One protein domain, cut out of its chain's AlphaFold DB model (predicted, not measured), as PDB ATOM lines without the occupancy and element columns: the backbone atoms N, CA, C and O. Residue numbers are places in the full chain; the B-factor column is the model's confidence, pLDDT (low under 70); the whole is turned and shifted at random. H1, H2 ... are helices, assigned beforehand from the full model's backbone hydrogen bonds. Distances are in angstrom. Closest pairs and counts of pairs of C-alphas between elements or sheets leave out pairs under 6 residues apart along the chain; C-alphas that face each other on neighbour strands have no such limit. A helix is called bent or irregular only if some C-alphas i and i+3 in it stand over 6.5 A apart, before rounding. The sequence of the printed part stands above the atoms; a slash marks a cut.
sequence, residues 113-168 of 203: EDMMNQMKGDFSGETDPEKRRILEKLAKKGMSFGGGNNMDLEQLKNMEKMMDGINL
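AT A GLANCE: This is residues 113 to 168 of the 203 residues of the protein "Hypothetical protein" of Phaeocystis antarctica (UniProt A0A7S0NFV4). Two helices, H3 and H2, lie side by side as a narrow V, running the same way and closest near their first residues, while a short third helix, H1, sits off at one end of the long axis, apart from both. A long link, residues 141 to 152, folds back from the end of H2 to the beginning of H3. The printed part has 56 residues with three named helices, in the order H1, H2, H3 along the chain, and no named strand; its class is all helix. It is compact, with a radius of gyration of the C-alphas of 10.5 A, yet elongated in outline, its C-alphas spanning 35 by 20 by 14 A.

IN THESE COORDINATES: The longest helix is H3, residues 153 to 166, 14 residues and 19.8 A from first to last C-alpha. It begins at C-alpha 153, at (-48.753, -5.459, 42.037), and ends at C-alpha 166, at (-31.958, 5.000, 42.511). H2 holds residues 129 to 140, 12 residues, and measures 16.4 A. H1, residues 113 to 119, has 7 residues and measures 9.7 A, from C-alpha 113 at (-40.227, -22.824, 31.350). The three helices are not bent.

HOW THE PARTS SIT: H3 and H2 touch, with 9 pairs of C-alphas within 8 A. Their closest C-alphas are those of Leu 153 and Lys 131, 6.1 A apart. Their centres are 10.5 A apart. They run the same way at a steep tilt of 35.2 degrees, only just past shallow. H1 touches no helix: it is apart from H3 and apart from H2. In H1, H2 and H3 every O i to N i+4 pair is within hydrogen-bond range.

THE WHOLE: The two C-alphas farthest apart are those of Glu 113 and Leu 168, the first and last printed residues, at 35.0 A. The printed part has no cut; in the full chain of 203 residues it begins at residue 113 and ends at residue 168. The link from H2 to H3 is long, with 12 residues whose C-alphas lie 6 to 10 A from the mean of the C-alphas. The link from H1 to H2 is short but not tight, with 9 residues. The mean pLDDT of the printed part is 71.3, and 20 residues are under 70: residue 113, residues 121 to 122, residues 125 to 126, residues 142 to 150 and residues 163 to 168, of which 163 to 166 belong to H3.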
ATOM      1  N   GLU A 113     -40.383 -23.512  32.633       67.25
ATOM      2  CA  GLU A 113     -40.227 -22.824  31.350       67.25
ATOM      3  C   GLU A 113     -40.602 -21.338  31.459       67.25
ATOM      4  O   GLU A 113     -39.840 -20.472  31.037       67.25
ATOM      5  N   ASP A 114     -41.700 -21.036  32.159       71.00
ATOM      6  CA  ASP A 114     -42.105 -19.671  32.514       71.00
ATOM      7  C   ASP A 114     -41.058 -18.990  33.416       71.00
ATOM      8  O   ASP A 114     -40.650 -17.858  33.168       71.00
ATOM      9  N   MET A 115     -40.503 -19.709  34.398       70.94
ATOM     10  CA  MET A 115     -39.404 -19.200  35.227       70.94
ATOM     11  C   MET A 115     -38.137 -18.891  34.409       70.94
ATOM     12  O   MET A 115     -37.490 -17.869  34.647       70.94
ATOM     13  N   MET A 116     -37.772 -19.745  33.448       72.19
ATOM     14  CA  MET A 116     -36.621 -19.510  32.568       72.19
ATOM     15  C   MET A 116     -36.859 -18.341  31.609       72.19
ATOM     16  O   MET A 116     -35.929 -17.576  31.345       72.19
ATOM     17  N   ASN A 117     -38.082 -18.178  31.109       75.44
ATOM     18  CA  ASN A 117     -38.464 -17.050  30.263       75.44
ATOM     19  C   ASN A 117     -38.419 -15.737  31.055       75.44
ATOM     20  O   ASN A 117     -37.761 -14.791  30.623       75.44
ATOM     21  N   GLN A 118     -38.942 -15.720  32.282       72.31
ATOM     22  CA  GLN A 118     -38.839 -14.570  33.188       72.31
ATOM     23  C   GLN A 118     -37.384 -14.217  33.517       72.31
ATOM     24  O   GLN A 118     -37.020 -13.044  33.524       72.31
ATOM     25  N   MET A 119     -36.515 -15.217  33.713       70.94
ATOM     26  CA  MET A 119     -35.075 -14.992  33.899       70.94
ATOM     27  C   MET A 119     -34.388 -14.395  32.662       70.94
ATOM     28  O   MET A 119     -33.378 -13.697  32.790       70.94
ATOM     29  N   LYS A 120     -34.933 -14.631  31.466       72.44
ATOM     30  CA  LYS A 120     -34.495 -13.991  30.218       72.44
ATOM     31  C   LYS A 120     -35.133 -12.611  30.001       72.44
ATOM     32  O   LYS A 120     -34.798 -11.952  29.021       72.44
ATOM     33  N   GLY A 121     -35.999 -12.163  30.912       68.06
ATOM     34  CA  GLY A 121     -36.734 -10.902  30.814       68.06
ATOM     35  C   GLY A 121     -37.997 -10.981  29.955       68.06
ATOM     36  O   GLY A 121     -38.530  -9.940  29.576       68.06
ATOM     37  N   ASP A 122     -38.464 -12.188  29.632       69.81
ATOM     38  CA  ASP A 122     -39.728 -12.419  28.937       69.81
ATOM     39  C   ASP A 122     -40.850 -12.661  29.958       69.81
ATOM     40  O   ASP A 122     -40.891 -13.687  30.640       69.81
ATOM     41  N   PHE A 123     -41.758 -11.688  30.060       72.31
ATOM     42  CA  PHE A 123     -42.923 -11.698  30.952       72.31
ATOM     43  C   PHE A 123     -44.239 -11.851  30.175       72.31
ATOM     44  O   PHE A 123     -45.301 -11.447  30.648       72.31
ATOM     45  N   SER A 124     -44.189 -12.411  28.961       70.94
ATOM     46  CA  SER A 124     -45.373 -12.643  28.122       70.94
ATOM     47  C   SER A 124     -46.427 -13.554  28.768       70.94
ATOM     48  O   SER A 124     -47.596 -13.470  28.398       70.94
ATOM     49  N   GLY A 125     -46.040 -14.364  29.761       67.44
ATOM     50  CA  GLY A 125     -46.940 -15.196  30.566       67.44
ATOM     51  C   GLY A 125     -47.763 -14.446  31.622       67.44
ATOM     52  O   GLY A 125     -48.651 -15.043  32.225       67.44
ATOM     53  N   GLU A 126     -47.500 -13.157  31.859       67.81
ATOM     54  CA  GLU A 126     -48.243 -12.357  32.835       67.81
ATOM     55  C   GLU A 126     -49.585 -11.873  32.258       67.81
ATOM     56  O   GLU A 126     -49.631 -11.188  31.229       67.81
ATOM     57  N   THR A 127     -50.683 -12.206  32.942       71.00
ATOM     58  CA  THR A 127     -52.051 -11.826  32.554       71.00
ATOM     59  C   THR A 127     -52.341 -10.341  32.764       71.00
ATOM     60  O   THR A 127     -53.158  -9.772  32.038       71.00
ATOM     61  N   ASP A 128     -51.655  -9.696  33.713       75.88
ATOM     62  CA  ASP A 128     -51.877  -8.290  34.048       75.88
ATOM     63  C   ASP A 128     -50.961  -7.338  33.249       75.88
ATOM     64  O   ASP A 128     -49.735  -7.338  33.425       75.88
ATOM     65  N   PRO A 129     -51.516  -6.437  32.414       76.31
ATOM     66  CA  PRO A 129     -50.719  -5.566  31.549       76.31
ATOM     67  C   PRO A 129     -49.899  -4.519  32.323       76.31
ATOM     68  O   PRO A 129     -48.798  -4.165  31.897       76.31
ATOM     69  N   GLU A 130     -50.398  -4.028  33.466       74.81
ATOM     70  CA  GLU A 130     -49.646  -3.106  34.336       74.81
ATOM     71  C   GLU A 130     -48.442  -3.794  34.975       74.81
ATOM     72  O   GLU A 130     -47.345  -3.238  35.033       74.81
ATOM     73  N   LYS A 131     -48.645  -5.030  35.417       74.31
ATOM     74  CA  LYS A 131     -47.643  -5.841  36.092       74.31
ATOM     75  C   LYS A 131     -46.501  -6.203  35.156       74.31
ATOM     76  O   LYS A 131     -45.335  -5.986  35.486       74.31
ATOM     77  N   ARG A 132     -46.851  -6.622  33.937       77.88
ATOM     78  CA  ARG A 132     -45.900  -6.880  32.854       77.88
ATOM     79  C   ARG A 132     -45.030  -5.660  32.559       77.88
ATOM     80  O   ARG A 132     -43.812  -5.779  32.485       77.88
ATOM     81  N   ARG A 133     -45.626  -4.464  32.477       79.81
ATOM     82  CA  ARG A 133     -44.885  -3.214  32.233       79.81
ATOM     83  C   ARG A 133     -43.865  -2.912  33.335       79.81
ATOM     84  O   ARG A 133     -42.775  -2.422  33.040       79.81
ATOM     85  N   ILE A 134     -44.216  -3.164  34.594       79.69
ATOM     86  CA  ILE A 134     -43.314  -2.938  35.727       79.69
ATOM     87  C   ILE A 134     -42.182  -3.968  35.721       79.69
ATOM     88  O   ILE A 134     -41.016  -3.593  35.842       79.69
ATOM     89  N   LEU A 135     -42.504  -5.243  35.510       78.06
ATOM     90  CA  LEU A 135     -41.523  -6.324  35.413       78.06
ATOM     91  C   LEU A 135     -40.530  -6.097  34.263       78.06
ATOM     92  O   LEU A 135     -39.324  -6.184  34.476       78.06
ATOM     93  N   GLU A 136     -41.005  -5.686  33.086       78.56
ATOM     94  CA  GLU A 136     -40.153  -5.310  31.950       78.56
ATOM     95  C   GLU A 136     -39.229  -4.129  32.283       78.56
ATOM     96  O   GLU A 136     -38.045  -4.142  31.937       78.56
ATOM     97  N   LYS A 137     -39.735  -3.102  32.981       78.75
ATOM     98  CA  LYS A 137     -38.910  -1.966  33.429       78.75
ATOM     99  C   LYS A 137     -37.835  -2.398  34.423       78.75
ATOM    100  O   LYS A 137     -36.706  -1.916  34.328       78.75
ATOM    101  N   LEU A 138     -38.167  -3.283  35.359       75.94
ATOM    102  CA  LEU A 138     -37.224  -3.818  36.340       75.94
ATOM    103  C   LEU A 138     -36.160  -4.694  35.660       75.94
ATOM    104  O   LEU A 138     -34.966  -4.491  35.888       75.94
ATOM    105  N   ALA A 139     -36.565  -5.565  34.734       76.00
ATOM    106  CA  ALA A 139     -35.652  -6.387  33.944       76.00
ATOM    107  C   ALA A 139     -34.716  -5.546  33.071       76.00
ATOM    108  O   ALA A 139     -33.508  -5.781  33.056       76.00
ATOM    109  N   LYS A 140     -35.230  -4.492  32.422       78.00
ATOM    110  CA  LYS A 140     -34.417  -3.538  31.650       78.00
ATOM    111  C   LYS A 140     -33.388  -2.800  32.513       78.00
ATOM    112  O   LYS A 140     -32.335  -2.420  32.011       78.00
ATOM    113  N   LYS A 141     -33.669  -2.611  33.807       70.06
ATOM    114  CA  LYS A 141     -32.733  -2.045  34.792       70.06
ATOM    115  C   LYS A 141     -31.757  -3.083  35.373       70.06
ATOM    116  O   LYS A 141     -30.988  -2.749  36.268       70.06
ATOM    117  N   GLY A 142     -31.753  -4.313  34.852       64.56
ATOM    118  CA  GLY A 142     -30.839  -5.389  35.247       64.56
ATOM    119  C   GLY A 142     -31.374  -6.292  36.360       64.56
ATOM    120  O   GLY A 142     -30.632  -7.131  36.866       64.56
ATOM    121  N   MET A 143     -32.644  -6.146  36.745       67.25
ATOM    122  CA  MET A 143     -33.279  -6.982  37.762       67.25
ATOM    123  C   MET A 143     -34.124  -8.059  37.109       67.25
ATOM    124  O   MET A 143     -35.315  -7.883  36.866       67.25
ATOM    125  N   SER A 144     -33.475  -9.176  36.796       62.25
ATOM    126  CA  SER A 144     -34.167 -10.363  36.318       62.25
ATOM    127  C   SER A 144     -34.590 -11.216  37.509       62.25
ATOM    128  O   SER A 144     -33.750 -11.766  38.226       62.25
ATOM    129  N   PHE A 145     -35.896 -11.289  37.756       66.31
ATOM    130  CA  PHE A 145     -36.464 -12.079  38.840       66.31
ATOM    131  C   PHE A 145     -37.074 -13.354  38.264       66.31
ATOM    132  O   PHE A 145     -38.107 -13.314  37.597       66.31
ATOM    133  N   GLY A 146     -36.462 -14.503  38.556       61.66
ATOM    134  CA  GLY A 146     -37.120 -15.788  38.333       61.66
ATOM    135  C   GLY A 146     -38.342 -15.897  39.247       61.66
ATOM    136  O   GLY A 146     -38.186 -15.936  40.467       61.66
ATOM    137  N   GLY A 147     -39.547 -15.918  38.672       64.50
ATOM    138  CA  GLY A 147     -40.805 -15.953  39.422       64.50
ATOM    139  C   GLY A 147     -41.405 -14.580  39.752       64.50
ATOM    140  O   GLY A 147     -42.277 -14.518  40.620       64.50
ATOM    141  N   GLY A 148     -40.979 -13.498  39.086       64.00
ATOM    142  CA  GLY A 148     -41.553 -12.152  39.236       64.00
ATOM    143  C   GLY A 148     -43.065 -12.086  38.978       64.00
ATOM    144  O   GLY A 148     -43.754 -11.284  39.608       64.00
ATOM    145  N   ASN A 149     -43.603 -13.006  38.171       64.62
ATOM    146  CA  ASN A 149     -45.047 -13.131  37.948       64.62
ATOM    147  C   ASN A 149     -45.829 -13.535  39.218       64.62
ATOM    148  O   ASN A 149     -47.040 -13.365  39.288       64.62
ATOM    149  N   ASN A 150     -45.167 -14.032  40.269       68.00
ATOM    150  CA  ASN A 150     -45.818 -14.351  41.547       68.00
ATOM    151  C   ASN A 150     -45.773 -13.194  42.563       68.00
ATOM    152  O   ASN A 150     -46.243 -13.364  43.687       68.00
ATOM    153  N   MET A 151     -45.187 -12.040  42.216       70.81
ATOM    154  CA  MET A 151     -45.165 -10.866  43.097       70.81
ATOM    155  C   MET A 151     -46.472 -10.083  43.015       70.81
ATOM    156  O   MET A 151     -47.103 -10.023  41.963       70.81
ATOM    157  N   ASP A 152     -46.865  -9.455  44.118       76.06
ATOM    158  CA  ASP A 152     -48.046  -8.600  44.134       76.06
ATOM    159  C   ASP A 152     -47.784  -7.268  43.406       76.06
ATOM    160  O   ASP A 152     -46.664  -6.740  43.396       76.06
ATOM    161  N   LEU A 153     -48.825  -6.705  42.795       75.94
ATOM    162  CA  LEU A 153     -48.753  -5.459  42.037       75.94
ATOM    163  C   LEU A 153     -48.272  -4.278  42.900       75.94
ATOM    164  O   LEU A 153     -47.543  -3.417  42.408       75.94
ATOM    165  N   GLU A 154     -48.619  -4.240  44.189       79.00
ATOM    166  CA  GLU A 154     -48.148  -3.198  45.110       79.00
ATOM    167  C   GLU A 154     -46.648  -3.311  45.390       79.00
ATOM    168  O   GLU A 154     -45.937  -2.302  45.438       79.00
ATOM    169  N   GLN A 155     -46.140  -4.540  45.521       80.06
ATOM    170  CA  GLN A 155     -44.711  -4.789  45.711       80.06
ATOM    171  C   GLN A 155     -43.924  -4.371  44.471       80.06
ATOM    172  O   GLN A 155     -42.893  -3.707  44.591       80.06
ATOM    173  N   LEU A 156     -44.453  -4.677  43.285       79.75
ATOM    174  CA  LEU A 156     -43.868  -4.272  42.013       79.75
ATOM    175  C   LEU A 156     -43.872  -2.748  41.845       79.75
ATOM    176  O   LEU A 156     -42.843  -2.184  41.485       79.75
ATOM    177  N   LYS A 157     -44.962  -2.057  42.202       78.81
ATOM    178  CA  LYS A 157     -45.022  -0.581  42.201       78.81
ATOM    179  C   LYS A 157     -44.032   0.043  43.187       78.81
ATOM    180  O   LYS A 157     -43.393   1.048  42.876       78.81
ATOM    181  N   ASN A 158     -43.865  -0.549  44.369       80.75
ATOM    182  CA  ASN A 158     -42.890  -0.070  45.348       80.75
ATOM    183  C   ASN A 158     -41.446  -0.266  44.852       80.75
ATOM    184  O   ASN A 158     -40.618   0.634  44.980       80.75
ATOM    185  N   MET A 159     -41.156  -1.406  44.217       74.50
ATOM    186  CA  MET A 159     -39.863  -1.672  43.581       74.50
ATOM    187  C   MET A 159     -39.597  -0.741  42.395       74.50
ATOM    188  O   MET A 159     -38.492  -0.214  42.284       74.50
ATOM    189  N   GLU A 160     -40.598  -0.480  41.552       75.69
ATOM    190  CA  GLU A 160     -40.522   0.513  40.473       75.69
ATOM    191  C   GLU A 160     -40.136   1.887  41.037       75.69
ATOM    192  O   GLU A 160     -39.163   2.492  40.591       75.69
ATOM    193  N   LYS A 161     -40.829   2.334  42.091       79.31
ATOM    194  CA  LYS A 161     -40.579   3.623  42.747       79.31
ATOM    195  C   LYS A 161     -39.181   3.710  43.368       79.31
ATOM    196  O   LYS A 161     -38.516   4.736  43.235       79.31
ATOM    197  N   MET A 162     -38.714   2.644  44.018       70.44
ATOM    198  CA  MET A 162     -37.351   2.576  44.557       70.44
ATOM    199  C   MET A 162     -36.299   2.585  43.437       70.44
ATOM    200  O   MET A 162     -35.290   3.276  43.558       70.44
ATOM    201  N   MET A 163     -36.538   1.898  42.316       69.88
ATOM    202  CA  MET A 163     -35.619   1.855  41.167       69.88
ATOM    203  C   MET A 163     -35.584   3.132  40.335       69.88
ATOM    204  O   MET A 163     -34.574   3.429  39.684       69.88
ATOM    205  N   ASP A 164     -36.683   3.875  40.306       68.12
ATOM    206  CA  ASP A 164     -36.719   5.216  39.733       68.12
ATOM    207  C   ASP A 164     -36.011   6.221  40.649       68.12
ATOM    208  O   ASP A 164     -35.267   7.063  40.148       68.12
ATOM    209  N   GLY A 165     -36.108   6.060  41.973       62.53
ATOM    210  CA  GLY A 165     -35.331   6.846  42.938       62.53
ATOM    211  C   GLY A 165     -33.817   6.604  42.855       62.53
ATOM    212  O   GLY A 165     -33.034   7.545  42.943       62.53
ATOM    213  N   ILE A 166     -33.386   5.359  42.620       58.84
ATOM    214  CA  ILE A 166     -31.958   5.000  42.511       58.84
ATOM    215  C   ILE A 166     -31.343   5.475  41.176       58.84
ATOM    216  O   ILE A 166     -30.145   5.750  41.107       58.84
ATOM    217  N   ASN A 167     -32.145   5.659  40.116       49.88
ATOM    218  CA  ASN A 167     -31.665   6.180  38.824       49.88
ATOM    219  C   ASN A 167     -31.377   7.695  38.802       49.88
ATOM    220  O   ASN A 167     -30.912   8.207  37.787       49.88
ATOM    221  N   LEU A 168     -31.581   8.403  39.916       46.81
ATOM    222  CA  LEU A 168     -31.129   9.787  40.109       46.81
ATOM    223  C   LEU A 168     -29.726   9.883  40.736       46.81
ATOM    224  O   LEU A 168     -29.282  10.959  41.118       46.81
TER     225      LEU A 168